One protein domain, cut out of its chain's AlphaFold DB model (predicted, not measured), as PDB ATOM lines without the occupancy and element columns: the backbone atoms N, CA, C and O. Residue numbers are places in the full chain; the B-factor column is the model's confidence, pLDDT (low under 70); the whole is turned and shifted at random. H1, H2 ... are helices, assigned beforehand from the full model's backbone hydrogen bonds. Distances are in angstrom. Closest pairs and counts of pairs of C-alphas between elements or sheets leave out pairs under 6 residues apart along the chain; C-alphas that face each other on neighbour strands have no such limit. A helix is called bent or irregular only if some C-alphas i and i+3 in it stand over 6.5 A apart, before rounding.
ATOM      1  N   ALA A 324     -28.352   7.168 -47.664       79.44
ATOM      2  CA  ALA A 324     -26.899   7.104 -47.744       79.44
ATOM      3  C   ALA A 324     -26.232   8.464 -47.471       79.44
ATOM      4  O   ALA A 324     -26.692   9.519 -47.918       79.44
ATOM      5  N   GLY A 325     -25.074   8.426 -46.805       82.06
ATOM      6  CA  GLY A 325     -24.139   9.549 -46.728       82.06
ATOM      7  C   GLY A 325     -24.719  10.804 -46.072       82.06
ATOM      8  O   GLY A 325     -25.053  10.786 -44.895       82.06
ATOM      9  N   VAL A 326     -24.775  11.901 -46.833       81.94
ATOM     10  CA  VAL A 326     -25.227  13.225 -46.366       81.94
ATOM     11  C   VAL A 326     -26.719  13.231 -46.021       81.94
ATOM     12  O   VAL A 326     -27.118  13.960 -45.123       81.94
ATOM     13  N   LEU A 327     -27.544  12.432 -46.710       83.62
ATOM     14  CA  LEU A 327     -28.999  12.441 -46.514       83.62
ATOM     15  C   LEU A 327     -29.416  11.867 -45.160       83.62
ATOM     16  O   LEU A 327     -30.416  12.319 -44.617       83.62
ATOM     17  N   LYS A 328     -28.647  10.921 -44.612       84.62
ATOM     18  CA  LYS A 328     -28.932  10.317 -43.305       84.62
ATOM     19  C   LYS A 328     -28.947  11.369 -42.193       84.62
ATOM     20  O   LYS A 328     -29.837  11.387 -41.356       84.62
ATOM     21  N   ASP A 329     -28.024  12.325 -42.244       85.62
ATOM     22  CA  ASP A 329     -27.954  13.398 -41.249       85.62
ATOM     23  C   ASP A 329     -29.172  14.351 -41.312       85.62
ATOM     24  O   ASP A 329     -29.470  15.030 -40.330       85.62
ATOM     25  N   PHE A 330     -29.898  14.398 -42.440       86.25
ATOM     26  CA  PHE A 330     -31.133  15.184 -42.582       86.25
ATOM     27  C   PHE A 330     -32.376  14.483 -42.000       86.25
ATOM     28  O   PHE A 330     -33.429  15.116 -41.903       86.25
ATOM     29  N   GLU A 331     -32.275  13.224 -41.564       85.38
ATOM     30  CA  GLU A 331     -33.389  12.485 -40.944       85.38
ATOM     31  C   GLU A 331     -33.831  13.097 -39.618       85.38
ATOM     32  O   GLU A 331     -35.021  13.127 -39.312       85.38
ATOM     33  N   ALA A 332     -32.892  13.703 -38.885       84.25
ATOM     34  CA  ALA A 332     -33.185  14.469 -37.677       84.25
ATOM     35  C   ALA A 332     -34.107  15.676 -37.936       84.25
ATOM     36  O   ALA A 332     -34.693  16.217 -37.004       84.25
ATOM     37  N   LEU A 333     -34.228  16.135 -39.187       83.81
ATOM     38  CA  LEU A 333     -35.147  17.205 -39.575       83.81
ATOM     39  C   LEU A 333     -36.435  16.643 -40.172       83.81
ATOM     40  O   LEU A 333     -37.518  17.137 -39.857       83.81
ATOM     41  N   SER A 334     -36.328  15.618 -41.020       81.19
ATOM     42  CA  SER A 334     -37.484  15.046 -41.706       81.19
ATOM     43  C   SER A 334     -38.349  14.167 -40.810       81.19
ATOM     44  O   SER A 334     -39.537  14.093 -41.102       81.19
ATOM     45  N   HIS A 335     -37.811  13.570 -39.738       83.50
ATOM     46  CA  HIS A 335     -38.499  12.615 -38.857       83.50
ATOM     47  C   HIS A 335     -39.289  11.578 -39.677       83.50
ATOM     48  O   HIS A 335     -40.514  11.696 -39.800       83.50
ATOM     49  N   PRO A 336     -38.591  10.640 -40.348       81.62
ATOM     50  CA  PRO A 336     -39.247   9.599 -41.128       81.62
ATOM     51  C   PRO A 336     -40.107   8.725 -40.207       81.62
ATOM     52  O   PRO A 336     -39.715   8.433 -39.083       81.62
ATOM     53  N   GLU A 337     -41.273   8.307 -40.696       78.44
ATOM     54  CA  GLU A 337     -42.218   7.464 -39.959       78.44
ATOM     55  C   GLU A 337     -42.510   6.192 -40.764       78.44
ATOM     56  O   GLU A 337     -42.680   6.255 -41.988       78.44
ATOM     57  N   ALA A 338     -42.592   5.047 -40.082       72.06
ATOM     58  CA  ALA A 338     -42.994   3.771 -40.669       72.06
ATOM     59  C   ALA A 338     -44.340   3.881 -41.414       72.06
ATOM     60  O   ALA A 338     -45.279   4.525 -40.949       72.06
ATOM     61  N   GLY A 339     -44.422   3.284 -42.608       69.50
ATOM     62  CA  GLY A 339     -45.629   3.299 -43.451       69.50
ATOM     63  C   GLY A 339     -45.897   4.608 -44.207       69.50
ATOM     64  O   GLY A 339     -46.757   4.634 -45.088       69.50
ATOM     65  N   LYS A 340     -45.147   5.686 -43.938       77.00
ATOM     66  CA  LYS A 340     -45.258   6.966 -44.655       77.00
ATOM     67  C   LYS A 340     -44.161   7.142 -45.695       77.00
ATOM     68  O   LYS A 340     -43.100   6.517 -45.658       77.00
ATOM     69  N   ARG A 341     -44.409   8.037 -46.655       80.44
ATOM     70  CA  ARG A 341     -43.425   8.354 -47.691       80.44
ATOM     71  C   ARG A 341     -42.239   9.114 -47.091       80.44
ATOM     72  O   ARG A 341     -42.413  10.143 -46.443       80.44
ATOM     73  N   ASP A 342     -41.025   8.652 -47.390       83.38
ATOM     74  CA  ASP A 342     -39.800   9.345 -46.989       83.38
ATOM     75  C   ASP A 342     -39.645  10.679 -47.743       83.38
ATOM     76  O   ASP A 342     -39.511  10.714 -48.972       83.38
ATOM     77  N   VAL A 343     -39.646  11.785 -46.998       86.38
ATOM     78  CA  VAL A 343     -39.459  13.152 -47.513       86.38
ATOM     79  C   VAL A 343     -38.077  13.732 -47.186       86.38
ATOM     80  O   VAL A 343     -37.836  14.915 -47.430       86.38
ATOM     81  N   THR A 344     -37.142  12.925 -46.674       87.19
ATOM     82  CA  THR A 344     -35.794  13.354 -46.249       87.19
ATOM     83  C   THR A 344     -35.012  14.040 -47.365       87.19
ATOM     84  O   THR A 344     -34.397  15.080 -47.140       87.19
ATOM     85  N   LEU A 345     -35.106  13.540 -48.602       87.75
ATOM     86  CA  LEU A 345     -34.513  14.207 -49.767       87.75
ATOM     87  C   LEU A 345     -35.104  15.609 -49.985       87.75
ATOM     88  O   LEU A 345     -34.372  16.554 -50.276       87.75
ATOM     89  N   GLY A 346     -36.420  15.751 -49.826       86.88
ATOM     90  CA  GLY A 346     -37.102  17.037 -49.934       86.88
ATOM     91  C   GLY A 346     -36.622  18.021 -48.870       86.88
ATOM     92  O   GLY A 346     -36.316  19.166 -49.195       86.88
ATOM     93  N   TYR A 347     -36.462  17.557 -47.628       88.00
ATOM     94  CA  TYR A 347     -35.879  18.348 -46.543       88.00
ATOM     95  C   TYR A 347     -34.422  18.739 -46.840       88.00
ATOM     96  O   TYR A 347     -34.067  19.904 -46.678       88.00
ATOM     97  N   ALA A 348     -33.595  17.826 -47.358       89.88
ATOM     98  CA  ALA A 348     -32.218  18.133 -47.743       89.88
ATOM     99  C   ALA A 348     -32.141  19.212 -48.839       89.88
ATOM    100  O   ALA A 348     -31.341  20.143 -48.737       89.88
ATOM    101  N   ILE A 349     -32.989  19.130 -49.869       90.44
ATOM    102  CA  ILE A 349     -33.056  20.136 -50.942       90.44
ATOM    103  C   ILE A 349     -33.574  21.470 -50.400       90.44
ATOM    104  O   ILE A 349     -32.977  22.509 -50.676       90.44
ATOM    105  N   LEU A 350     -34.651  21.449 -49.610       91.00
ATOM    106  CA  LEU A 350     -35.265  22.645 -49.037       91.00
ATOM    107  C   LEU A 350     -34.268  23.419 -48.175       91.00
ATOM    108  O   LEU A 350     -34.070  24.612 -48.384       91.00
ATOM    109  N   TYR A 351     -33.613  22.742 -47.232       90.25
ATOM    110  CA  TYR A 351     -32.665  23.386 -46.328       90.25
ATOM    111  C   TYR A 351     -31.421  23.879 -47.071       90.25
ATOM    112  O   TYR A 351     -30.991  25.002 -46.823       90.25
ATOM    113  N   ASN A 352     -30.893  23.121 -48.037       91.69
ATOM    114  CA  ASN A 352     -29.795  23.610 -48.875       91.69
ATOM    115  C   ASN A 352     -30.198  24.849 -49.690       91.69
ATOM    116  O   ASN A 352     -29.450  25.822 -49.734       91.69
ATOM    117  N   ALA A 353     -31.395  24.869 -50.281       90.06
ATOM    118  CA  ALA A 353     -31.893  26.025 -51.025       90.06
ATOM    119  C   ALA A 353     -32.092  27.254 -50.120       90.06
ATOM    120  O   ALA A 353     -31.695  28.361 -50.485       90.06
ATOM    121  N   VAL A 354     -32.651  27.065 -48.921       90.25
ATOM    122  CA  VAL A 354     -32.831  28.141 -47.935       90.25
ATOM    123  C   VAL A 354     -31.482  28.680 -47.467       90.25
ATOM    124  O   VAL A 354     -31.320  29.894 -47.395       90.25
ATOM    125  N   PHE A 355     -30.490  27.825 -47.203       90.19
ATOM    126  CA  PHE A 355     -29.148  28.271 -46.810       90.19
ATOM    127  C   PHE A 355     -28.422  29.007 -47.938       90.19
ATOM    128  O   PHE A 355     -27.845  30.065 -47.689       90.19
ATOM    129  N   ALA A 356     -28.524  28.527 -49.179       89.69
ATOM    130  CA  ALA A 356     -27.994  29.241 -50.338       89.69
ATOM    131  C   ALA A 356     -28.651  30.621 -50.515       89.69
ATOM    132  O   ALA A 356     -27.977  31.588 -50.864       89.69
ATOM    133  N   LEU A 357     -29.957  30.738 -50.256       87.69
ATOM    134  CA  LEU A 357     -30.710  31.971 -50.471       87.69
ATOM    135  C   LEU A 357     -30.544  32.976 -49.318       87.69
ATOM    136  O   LEU A 357     -30.195  34.126 -49.573       87.69
ATOM    137  N   CYS A 358     -30.759  32.552 -48.069       86.12
ATOM    138  CA  CYS A 358     -30.678  33.387 -46.863       86.12
ATOM    139  C   CYS A 358     -29.241  33.706 -46.446       86.12
ATOM    140  O   CYS A 358     -28.928  34.844 -46.096       86.12
ATOM    141  N   PHE A 359     -28.381  32.688 -46.452       86.00
ATOM    142  CA  PHE A 359     -27.052  32.712 -45.836       86.00
ATOM    143  C   PHE A 359     -25.929  32.587 -46.871       86.00
ATOM    144  O   PHE A 359     -24.825  32.151 -46.548       86.00
ATOM    145  N   GLY A 360     -26.202  32.993 -48.115       85.94
ATOM    146  CA  GLY A 360     -25.226  33.045 -49.198       85.94
ATOM    147  C   GLY A 360     -24.154  34.115 -48.978       85.94
ATOM    148  O   GLY A 360     -24.201  35.172 -49.606       85.94
ATOM    149  N   ASP A 361     -23.206  33.841 -48.083       88.12
ATOM    150  CA  ASP A 361     -22.063  34.688 -47.738       88.12
ATOM    151  C   ASP A 361     -20.793  33.839 -47.560       88.12
ATOM    152  O   ASP A 361     -20.823  32.776 -46.932       88.12
ATOM    153  N   PHE A 362     -19.661  34.300 -48.101       87.44
ATOM    154  CA  PHE A 362     -18.402  33.541 -48.076       87.44
ATOM    155  C   PHE A 362     -17.842  33.365 -46.659       87.44
ATOM    156  O   PHE A 362     -17.287  32.312 -46.343       87.44
ATOM    157  N   GLY A 363     -17.981  34.380 -45.805       86.94
ATOM    158  CA  GLY A 363     -17.512  34.344 -44.423       86.94
ATOM    159  C   GLY A 363     -18.310  33.345 -43.592       86.94
ATOM    160  O   GLY A 363     -17.729  32.511 -42.896       86.94
ATOM    161  N   LEU A 364     -19.640  33.354 -43.730       88.06
ATOM    162  CA  LEU A 364     -20.495  32.352 -43.087       88.06
ATOM    163  C   LEU A 364     -20.245  30.938 -43.616       88.06
ATOM    164  O   LEU A 364     -20.174  30.001 -42.820       88.06
ATOM    165  N   ALA A 365     -20.075  30.772 -44.930       90.31
ATOM    166  CA  ALA A 365     -19.783  29.472 -45.529       90.31
ATOM    167  C   ALA A 365     -18.474  28.872 -44.979       90.31
ATOM    168  O   ALA A 365     -18.435  27.686 -44.653       90.31
ATOM    169  N   LEU A 366     -17.430  29.690 -44.795       90.62
ATOM    170  CA  LEU A 366     -16.163  29.275 -44.176       90.62
ATOM    171  C   LEU A 366     -16.326  28.869 -42.705       90.62
ATOM    172  O   LEU A 366     -15.763  27.858 -42.282       90.62
ATOM    173  N   VAL A 367     -17.115  29.618 -41.928       91.00
ATOM    174  CA  VAL A 367     -17.403  29.277 -40.524       91.00
ATOM    175  C   VAL A 367     -18.173  27.957 -40.430       91.00
ATOM    176  O   VAL A 367     -17.815  27.092 -39.629       91.00
ATOM    177  N   LEU A 368     -19.196  27.767 -41.270       90.31
ATOM    178  CA  LEU A 368     -19.961  26.519 -41.330       90.31
ATOM    179  C   LEU A 368     -19.095  25.340 -41.777       90.31
ATOM    180  O   LEU A 368     -19.205  24.262 -41.199       90.31
ATOM    181  N   LEU A 369     -18.188  25.545 -42.736       92.06
ATOM    182  CA  LEU A 369     -17.237  24.526 -43.178       92.06
ATOM    183  C   LEU A 369     -16.283  24.113 -42.048       92.06
ATOM    184  O   LEU A 369     -16.089  22.922 -41.809       92.06
ATOM    185  N   ALA A 370     -15.729  25.078 -41.308       91.75
ATOM    186  CA  ALA A 370     -14.867  24.795 -40.162       91.75
ATOM    187  C   ALA A 370     -15.614  24.021 -39.061       91.75
ATOM    188  O   ALA A 370     -15.078  23.068 -38.488       91.75
ATOM    189  N   LEU A 371     -16.873  24.384 -38.791       91.12
ATOM    190  CA  LEU A 371     -17.735  23.662 -37.853       91.12
ATOM    191  C   LEU A 371     -18.074  22.248 -38.340       91.12
ATOM    192  O   LEU A 371     -18.063  21.317 -37.531       91.12
ATOM    193  N   ALA A 372     -18.337  22.075 -39.636       90.06
ATOM    194  CA  ALA A 372     -18.621  20.779 -40.246       90.06
ATOM    195  C   ALA A 372     -17.436  19.817 -40.107       90.06
ATOM    196  O   ALA A 372     -17.624  18.677 -39.684       90.06
ATOM    197  N   LEU A 373     -16.215  20.297 -40.382       90.69
ATOM    198  CA  LEU A 373     -14.982  19.520 -40.231       90.69
ATOM    199  C   LEU A 373     -14.702  19.174 -38.764       90.69
ATOM    200  O   LEU A 373     -14.374  18.033 -38.456       90.69
ATOM    201  N   LYS A 374     -14.891  20.127 -37.841       92.88
ATOM    202  CA  LYS A 374     -14.678  19.896 -36.402       92.88
ATOM    203  C   LYS A 374     -15.647  18.865 -35.816       92.88
ATOM    204  O   LYS A 374     -15.247  18.074 -34.970       92.88
ATOM    205  N   LYS A 375     -16.922  18.903 -36.216       87.94
ATOM    206  CA  LYS A 375     -17.965  17.992 -35.712       87.94
ATOM    207  C   LYS A 375     -18.134  16.721 -36.549       87.94
ATOM    208  O   LYS A 375     -18.979  15.905 -36.201       87.94
ATOM    209  N   ASN A 376     -17.377  16.572 -37.639       86.62
ATOM    210  CA  ASN A 376     -17.519  15.493 -38.619       86.62
ATOM    211  C   ASN A 376     -18.981  15.269 -39.069       86.62
ATOM    212  O   ASN A 376     -19.450  14.139 -39.186       86.62
ATOM    213  N   ASN A 377     -19.724  16.363 -39.270       86.00
ATOM    214  CA  ASN A 377     -21.157  16.333 -39.569       86.00
ATOM    215  C   ASN A 377     -21.394  16.669 -41.051       86.00
ATOM    216  O   ASN A 377     -21.050  17.764 -41.512       86.00
ATOM    217  N   LYS A 378     -21.979  15.730 -41.804       86.88
ATOM    218  CA  LYS A 378     -22.123  15.825 -43.263       86.88
ATOM    219  C   LYS A 378     -23.292  16.724 -43.662       86.88
ATOM    220  O   LYS A 378     -23.215  17.357 -44.715       86.88
ATOM    221  N   MET A 379     -24.323  16.855 -42.822       88.06
ATOM    222  CA  MET A 379     -25.369  17.871 -43.005       88.06
ATOM    223  C   MET A 379     -24.770  19.280 -42.977       88.06
ATOM    224  O   MET A 379     -24.996  20.051 -43.907       88.06
ATOM    225  N   LEU A 380     -23.952  19.611 -41.970       89.44
ATOM    226  CA  LEU A 380     -23.303  20.929 -41.892       89.44
ATOM    227  C   LEU A 380     -22.393  21.194 -43.094       89.44
ATOM    228  O   LEU A 380     -22.363  22.314 -43.599       89.44
ATOM    229  N   LEU A 381     -21.691  20.167 -43.581       90.56
ATOM    230  CA  LEU A 381     -20.872  20.269 -44.788       90.56
ATOM    231  C   LEU A 381     -21.727  20.607 -46.021       90.56
ATOM    232  O   LEU A 381     -21.367  21.494 -46.791       90.56
ATOM    233  N   SER A 382     -22.875  19.942 -46.178       89.62
ATOM    234  CA  SER A 382     -23.845  20.202 -47.253       89.62
ATOM    235  C   SER A 382     -24.351  21.647 -47.223       89.62
ATOM    236  O   SER A 382     -24.273  22.360 -48.225       89.62
ATOM    237  N   LEU A 383     -24.750  22.124 -46.038       91.56
ATOM    238  CA  LEU A 383     -25.224  23.495 -45.832       91.56
ATOM    239  C   LEU A 383     -24.119  24.538 -46.075       91.56
ATOM    240  O   LEU A 383     -24.396  25.612 -46.611       91.56
ATOM    241  N   ALA A 384     -22.867  24.229 -45.719       90.88
ATOM    242  CA  ALA A 384     -21.714  25.086 -45.992       90.88
ATOM    243  C   ALA A 384     -21.461  25.226 -47.502       90.88
ATOM    244  O   ALA A 384     -21.275  26.340 -47.991       90.88
ATOM    245  N   ILE A 385     -21.522  24.118 -48.251       90.69
ATOM    246  CA  ILE A 385     -21.400  24.122 -49.717       90.69
ATOM    247  C   ILE A 385     -22.547  24.920 -50.346       90.69
ATOM    248  O   ILE A 385     -22.305  25.765 -51.207       90.69
ATOM    249  N   ALA A 386     -23.786  24.716 -49.893       91.19
ATOM    250  CA  ALA A 386     -24.938  25.464 -50.391       91.19
ATOM    251  C   ALA A 386     -24.802  26.976 -50.132       91.19
ATOM    252  O   ALA A 386     -25.038  27.789 -51.028       91.19
ATOM    253  N   SER A 387     -24.333  27.355 -48.940       90.44
ATOM    254  CA  SER A 387     -24.039  28.749 -48.584       90.44
ATOM    255  C   SER A 387     -22.913  29.333 -49.445       90.44
ATOM    256  O   SER A 387     -22.993  30.491 -49.841       90.44
ATOM    257  N   PHE A 388     -21.899  28.541 -49.812       89.69
ATOM    258  CA  PHE A 388     -20.826  28.956 -50.724       89.69
ATOM    259  C   PHE A 388     -21.338  29.211 -52.151       89.69
ATOM    260  O   PHE A 388     -20.966  30.203 -52.776       89.69
ATOM    261  N   VAL A 389     -22.244  28.364 -52.658       88.88
ATOM    262  CA  VAL A 389     -22.908  28.585 -53.957       88.88
ATOM    263  C   VAL A 389     -23.743  29.867 -53.920       88.88
ATOM    264  O   VAL A 389     -23.650  30.689 -54.831       88.88
ATOM    265  N   GLY A 390     -24.504  30.083 -52.845       87.31
ATOM    266  CA  GLY A 390     -25.221  31.339 -52.613       87.31
ATOM    267  C   GLY A 390     -24.287  32.552 -52.571       87.31
ATOM    268  O   GLY A 390     -24.548  33.568 -53.211       87.31
ATOM    269  N   ALA A 391     -23.155  32.427 -51.878       86.31
ATOM    270  CA  ALA A 391     -22.143  33.472 -51.774       86.31
ATOM    271  C   ALA A 391     -21.559  33.861 -53.136       86.31
ATOM    272  O   ALA A 391     -21.342  35.045 -53.384       86.31
ATOM    273  N   PHE A 392     -21.370  32.896 -54.041       85.00
ATOM    274  CA  PHE A 392     -20.940  33.161 -55.414       85.00
ATOM    275  C   PHE A 392     -21.997  33.938 -56.218       85.00
ATOM    276  O   PHE A 392     -21.653  34.855 -56.960       85.00
ATOM    277  N   LEU A 393     -23.287  33.631 -56.038       83.81
ATOM    278  CA  LEU A 393     -24.383  34.342 -56.715       83.81
ATOM    279  C   LEU A 393     -24.502  35.806 -56.263       83.81
ATOM    280  O   LEU A 393     -24.766  36.698 -57.075       83.81
ATOM    281  N   TYR A 394     -24.297  36.061 -54.970       83.12
ATOM    282  CA  TYR A 394     -24.451  37.388 -54.373       83.12
ATOM    283  C   TYR A 394     -23.150  38.197 -54.283       83.12
ATOM    284  O   TYR A 394     -23.197  39.421 -54.156       83.12
ATOM    285  N   GLY A 395     -21.992  37.542 -54.346       79.44
ATOM    286  CA  GLY A 395     -20.672  38.169 -54.278       79.44
ATOM    287  C   GLY A 395     -20.374  38.858 -52.943       79.44
ATOM    288  O   GLY A 395     -19.731  39.903 -52.952       79.44
ATOM    289  N   GLN A 396     -20.859  38.334 -51.810       80.81
ATOM    290  CA  GLN A 396     -20.725  38.968 -50.484       80.81
ATOM    291  C   GLN A 396     -19.820  38.188 -49.522       80.81
ATOM    292  O   GLN A 396     -19.847  36.955 -49.481       80.81
ATOM    293  N   VAL A 397     -19.034  38.931 -48.737       82.38
ATOM    294  CA  VAL A 397     -18.170  38.427 -47.663       82.38
ATOM    295  C   VAL A 397     -18.465  39.186 -46.367       82.38
ATOM    296  O   VAL A 397     -18.360  40.417 -46.315       82.38
ATOM    297  N   PHE A 398     -18.832  38.449 -45.316       82.62
ATOM    298  CA  PHE A 398     -19.268  38.961 -44.012       82.62
ATOM    299  C   PHE A 398     -20.365  40.034 -44.089       82.62
ATOM    300  O   PHE A 398     -20.443  40.905 -43.225       82.62
ATOM    301  N   TYR A 399     -21.190  40.003 -45.140       80.44
ATOM    302  CA  TYR A 399     -22.225  40.995 -45.455       80.44
ATOM    303  C   TYR A 399     -21.742  42.450 -45.574       80.44
ATOM    304  O   TYR A 399     -22.564  43.354 -45.725       80.44
ATOM    305  N   TYR A 400     -20.429  42.687 -45.527       76.44
ATOM    306  CA  TYR A 400     -19.833  44.021 -45.498       76.44
ATOM    307  C   TYR A 400     -19.009  44.302 -46.756       76.44
ATOM    308  O   TYR A 400     -19.012  45.421 -47.262       76.44
ATOM    309  N   TRP A 401     -18.327  43.287 -47.293       74.56
ATOM    310  CA  TRP A 401     -17.535  43.413 -48.516       74.56
ATOM    311  C   TRP A 401     -18.243  42.738 -49.687       74.56
ATOM    312  O   TRP A 401     -18.654  41.584 -49.591       74.56
ATOM    313  N   SER A 402     -18.371  43.452 -50.804       74.38
ATOM    314  CA  SER A 402     -18.883  42.911 -52.064       74.38
ATOM    315  C   SER A 402     -17.758  42.810 -53.090       74.38
ATOM    316  O   SER A 402     -17.125  43.823 -53.390       74.38
ATOM    317  N   PHE A 403     -17.527  41.626 -53.655       67.56
ATOM    318  CA  PHE A 403     -16.625  41.460 -54.796       67.56
ATOM    319  C   PHE A 403     -17.417  41.484 -56.102       67.56
ATOM    320  O   PHE A 403     -18.479  40.876 -56.227       67.56
ATOM    321  N   THR A 404     -16.890  42.202 -57.088       60.00
ATOM    322  CA  THR A 404     -17.463  42.282 -58.432       60.00
ATOM    323  C   THR A 404     -17.024  41.104 -59.304       60.00
ATOM    324  O   THR A 404     -15.850  40.733 -59.237       60.00
ATOM    325  N   PRO A 405     -17.887  40.603 -60.208       56.72
ATOM    326  CA  PRO A 405     -19.275  41.015 -60.430       56.72
ATOM    327  C   PRO A 405     -20.281  40.181 -59.614       56.72
ATOM    328  O   PRO A 405     -20.282  38.954 -59.673       56.72
ATOM    329  N   THR A 406     -21.188  40.857 -58.904       65.38
ATOM    330  CA  THR A 406     -22.377  40.237 -58.302       65.38
ATOM    331  C   THR A 406     -23.385  39.881 -59.396       65.38
ATOM    332  O   THR A 406     -23.754  40.745 -60.191       65.38
ATOM    333  N   ILE A 407     -23.865  38.634 -59.420       68.06
ATOM    334  CA  ILE A 407     -24.804  38.148 -60.444       68.06
ATOM    335  C   ILE A 407     -26.242  38.596 -60.125       68.06
ATOM    336  O   ILE A 407     -26.992  38.948 -61.033       68.06
ATOM    337  N   ILE A 408     -26.628  38.620 -58.841       72.44
ATOM    338  CA  ILE A 408     -27.979  38.999 -58.396       72.44
ATOM    339  C   ILE A 408     -27.905  40.012 -57.231       72.44
ATOM    340  O   ILE A 408     -27.662  39.624 -56.085       72.44
ATOM    341  N   PRO A 409     -28.133  41.317 -57.465       69.38
ATOM    342  CA  PRO A 409     -28.079  42.330 -56.412       69.38
ATOM    343  C   PRO A 409     -29.409  42.403 -55.641       69.38
ATOM    344  O   PRO A 409     -30.278  43.216 -55.939       69.38
ATOM    345  N   ILE A 410     -29.583  41.550 -54.625       78.00
ATOM    346  CA  ILE A 410     -30.747  41.588 -53.715       78.00
ATOM    347  C   ILE A 410     -30.308  42.047 -52.323       78.00
ATOM    348  O   ILE A 410     -29.274  41.606 -51.827       78.00
ATOM    349  N   HIS A 411     -31.101  42.890 -51.658       81.62
ATOM    350  CA  HIS A 411     -30.837  43.315 -50.280       81.62
ATOM    351  C   HIS A 411     -30.971  42.143 -49.289       81.62
ATOM    352  O   HIS A 411     -31.903  41.349 -49.399       81.62
ATOM    353  N   VAL A 412     -30.092  42.057 -48.283       81.31
ATOM    354  CA  VAL A 412     -30.044  40.930 -47.320       81.31
ATOM    355  C   VAL A 412     -31.405  40.661 -46.666       81.31
ATOM    356  O   VAL A 412     -31.846  39.519 -46.603       81.31
ATOM    357  N   VAL A 413     -32.124  41.715 -46.266       83.81
ATOM    358  CA  VAL A 413     -33.476  41.615 -45.676       83.81
ATOM    359  C   VAL A 413     -34.466  40.893 -46.599       83.81
ATOM    360  O   VAL A 413     -35.232  40.048 -46.142       83.81
ATOM    361  N   VAL A 414     -34.427  41.181 -47.902       84.56
ATOM    362  CA  VAL A 414     -35.309  40.541 -48.889       84.56
ATOM    363  C   VAL A 414     -34.943  39.067 -49.057       84.56
ATOM    364  O   VAL A 414     -35.836  38.235 -49.171       84.56
ATOM    365  N   ARG A 415     -33.648  38.725 -49.003       84.44
ATOM    366  CA  ARG A 415     -33.186  37.328 -49.042       84.44
ATOM    367  C   ARG A 415     -33.676  36.539 -47.831       84.44
ATOM    368  O   ARG A 415     -34.242  35.466 -47.995       84.44
ATOM    369  N   LEU A 416     -33.511  37.092 -46.629       85.69
ATOM    370  CA  LEU A 416     -33.971  36.453 -45.395       85.69
ATOM    371  C   LEU A 416     -35.488  36.243 -45.404       85.69
ATOM    372  O   LEU A 416     -35.960  35.162 -45.058       85.69
ATOM    373  N   PHE A 417     -36.251  37.244 -45.852       88.25
ATOM    374  CA  PHE A 417     -37.701  37.118 -45.974       88.25
ATOM    375  C   PHE A 417     -38.096  36.062 -47.014       88.25
ATOM    376  O   PHE A 417     -38.901  35.181 -46.721       88.25
ATOM    377  N   ALA A 418     -37.494  36.097 -48.206       85.44
ATOM    378  CA  ALA A 418     -37.764  35.129 -49.264       85.44
ATOM    379  C   ALA A 418     -37.436  33.692 -48.832       85.44
ATOM    380  O   ALA A 418     -38.231  32.788 -49.073       85.44
ATOM    381  N   GLY A 419     -36.312  33.465 -48.150       87.75
ATOM    382  CA  GLY A 419     -35.964  32.120 -47.697       87.75
ATOM    383  C   GLY A 419     -36.798  31.652 -46.506       87.75
ATOM    384  O   GLY A 419     -37.091  30.463 -46.423       87.75
ATOM    385  N   LEU A 420     -37.284  32.558 -45.649       89.00
ATOM    386  CA  LEU A 420     -38.283  32.219 -44.632       89.00
ATOM    387  C   LEU A 420     -39.608  31.787 -45.276       89.00
ATOM    388  O   LEU A 420     -40.181  30.778 -44.869       89.00
ATOM    389  N   VAL A 421     -40.062  32.488 -46.318       90.56
ATOM    390  CA  VAL A 421     -41.251  32.092 -47.089       90.56
ATOM    391  C   VAL A 421     -41.049  30.718 -47.734       90.56
ATOM    392  O   VAL A 421     -41.909  29.851 -47.589       90.56
ATOM    393  N   VAL A 422     -39.906  30.485 -48.388       90.69
ATOM    394  CA  VAL A 422     -39.573  29.181 -48.993       90.69
ATOM    395  C   VAL A 422     -39.539  28.074 -47.940       90.69
ATOM    396  O   VAL A 422     -40.072  26.999 -48.191       90.69
ATOM    397  N   LEU A 423     -38.978  28.329 -46.757       90.69
ATOM    398  CA  LEU A 423     -38.925  27.352 -45.672       90.69
ATOM    399  C   LEU A 423     -40.323  26.990 -45.160       90.69
ATOM    400  O   LEU A 423     -40.624  25.808 -45.017       90.69
ATOM    401  N   VAL A 424     -41.186  27.980 -44.911       89.69
ATOM    402  CA  VAL A 424     -42.548  27.748 -44.402       89.69
ATOM    403  C   VAL A 424     -43.401  27.015 -45.435       89.69
ATOM    404  O   VAL A 424     -44.014  25.995 -45.117       89.69
ATOM    405  N   VAL A 425     -43.413  27.497 -46.681       91.06
ATOM    406  CA  VAL A 425     -44.198  26.887 -47.765       91.06
ATOM    407  C   VAL A 425     -43.649  25.505 -48.110       91.06
ATOM    408  O   VAL A 425     -44.413  24.550 -48.220       91.06
ATOM    409  N   GLY A 426     -42.329  25.371 -48.232       88.50
ATOM    410  CA  GLY A 426     -41.671  24.104 -48.534       88.50
ATOM    411  C   GLY A 426     -41.917  23.056 -47.456       88.50
ATOM    412  O   GLY A 426     -42.267  21.927 -47.784       88.50
ATOM    413  N   LYS A 427     -41.822  23.432 -46.175       88.56
ATOM    414  CA  LYS A 427     -42.144  22.528 -45.067       88.56
ATOM    415  C   LYS A 427     -43.603  22.074 -45.129       88.56
ATOM    416  O   LYS A 427     -43.861  20.881 -45.050       88.56
ATOM    417  N   PHE A 428     -44.539  23.001 -45.346       89.06
ATOM    418  CA  PHE A 428     -45.962  22.671 -45.470       89.06
ATOM    419  C   PHE A 428     -46.240  21.690 -46.621       89.06
ATOM    420  O   PHE A 428     -46.986  20.729 -46.446       89.06
ATOM    421  N   VAL A 429     -45.612  21.894 -47.784       89.06
ATOM    422  CA  VAL A 429     -45.742  20.991 -48.939       89.06
ATOM    423  C   VAL A 429     -45.145  19.614 -48.639       89.06
ATOM    424  O   VAL A 429     -45.773  18.602 -48.939       89.06
ATOM    425  N   LEU A 430     -43.963  19.554 -48.020       87.50
ATOM    426  CA  LEU A 430     -43.325  18.283 -47.665       87.50
ATOM    427  C   LEU A 430     -44.134  17.510 -46.622       87.50
ATOM    428  O   LEU A 430     -44.308  16.306 -46.772       87.50
ATOM    429  N   ASP A 431     -44.678  18.191 -45.614       82.94
ATOM    430  CA  ASP A 431     -45.526  17.567 -44.597       82.94
ATOM    431  C   ASP A 431     -46.862  17.080 -45.188       82.94
ATOM    432  O   ASP A 431     -47.388  16.053 -44.757       82.94
ATOM    433  N   ALA A 432     -47.389  17.749 -46.221       83.50
ATOM    434  CA  ALA A 432     -48.539  17.257 -46.979       83.50
ATOM    435  C   ALA A 432     -48.202  16.010 -47.818       83.50
ATOM    436  O   ALA A 432     -49.037  15.120 -47.924       83.50
ATOM    437  N   CYS A 433     -46.984  15.917 -48.368       80.31
ATOM    438  CA  CYS A 433     -46.509  14.753 -49.128       80.31
ATOM    439  C   CYS A 433     -46.132  13.532 -48.272       80.31
ATOM    440  O   CYS A 433     -45.871  12.470 -48.838       80.31
ATOM    441  N   LYS A 434     -46.048  13.681 -46.941       75.19
ATOM    442  CA  LYS A 434     -45.849  12.560 -46.006       75.19
ATOM    443  C   LYS A 434     -47.100  11.690 -45.847       75.19
ATOM    444  O   LYS A 434     -46.962  10.530 -45.466       75.19
ATOM    445  N   ARG A 435     -48.285  12.276 -46.048       63.22
ATOM    446  CA  ARG A 435     -49.574  11.569 -46.050       63.22
ATOM    447  C   ARG A 435     -49.753  10.840 -47.369       63.22
ATOM    448  O   ARG A 435     -50.326   9.736 -47.317       63.22
TER     449      ARG A 435
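AT A GLANCE: This is residues 324 to 435 of the 435 residues of an uncharacterized protein of Erysipelotrichaceae bacterium (UniProt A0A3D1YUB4). Two antiparallel pairs of helices, H2 with H5 and H3 with H4, make a flat V: H2 and H4 pack together at a slant near the closed end, and short H1 bridges the open end. The long link from H4 to H5 loops out past the closed end. The printed part has 112 residues with five named helices, H1 to H5 in chain order, and no named strand; the class is all helix. It is compact, with a radius of gyration of the C-alphas of 15.1 A, and spans 50 by 31 by 16 A.

IN THESE COORDINATES: Find C-alpha 328 at (-28.932, 10.317, -43.305), where H1 begins, residues 328 to 334. H1 is neither bent nor irregular, but only just: C-alphas 329 and 332 are 6.4 A apart. Read on to H2, residues 344 to 358, 20.7 A long, and H3, residues 362 to 375, 19.9 A. H4, residues 378 to 394, runs 24.4 A from C-alpha 378 at (-22.123, 15.825, -43.263). H5, residues 412 to 433, runs 31.0 A to C-alpha 433 at (-46.509, 14.753, -49.128).

HOW THE PARTS SIT: Start at the hubs, H2 and H4, which touch three helices each. They touch through residues 351 to 357 of H2 alone, at a steep tilt of 38 degrees, the same way; their closest C-alphas, Ala 356 and Gly 390, are 4.2 A apart. H5 touches H2 at a shallow tilt of 11 degrees, opposite ways, closest at C-alphas Cys 358 and Leu 416, 4.7 A. H3 and H4 form a helical hairpin at 9 degrees, closest at C-alphas Ala 365 and Ala 384, 4.8 A. H1 touches residues 344 to 348 of H2, about perpendicular at 82 degrees, with C-alphas Ser 334 and Thr 344 closest at 5.1 A. H1 and H4 only just touch, with 3 pairs of C-alphas within 8 A. H3 and H5 are apart. Every O i to N i+4 pair is within hydrogen-bond range in H2, H3, H4 and H5; H1 has 1 of 3, beside 3 of 4 O i to N i+3 pairs.

THE WHOLE: The farthest C-alphas, Gly 339 and Thr 404, are 50.4 A apart. The printed part has no cut and ends at the chain's last residue, 435. The link from H4 to H5, residues 395 to 411, is long; in it residues 396 to 397 pair antiparallel with 401 to 402. The mean pLDDT of the printed part is 84.5; residues 339, 403 to 407, 409 and 435 are under 70.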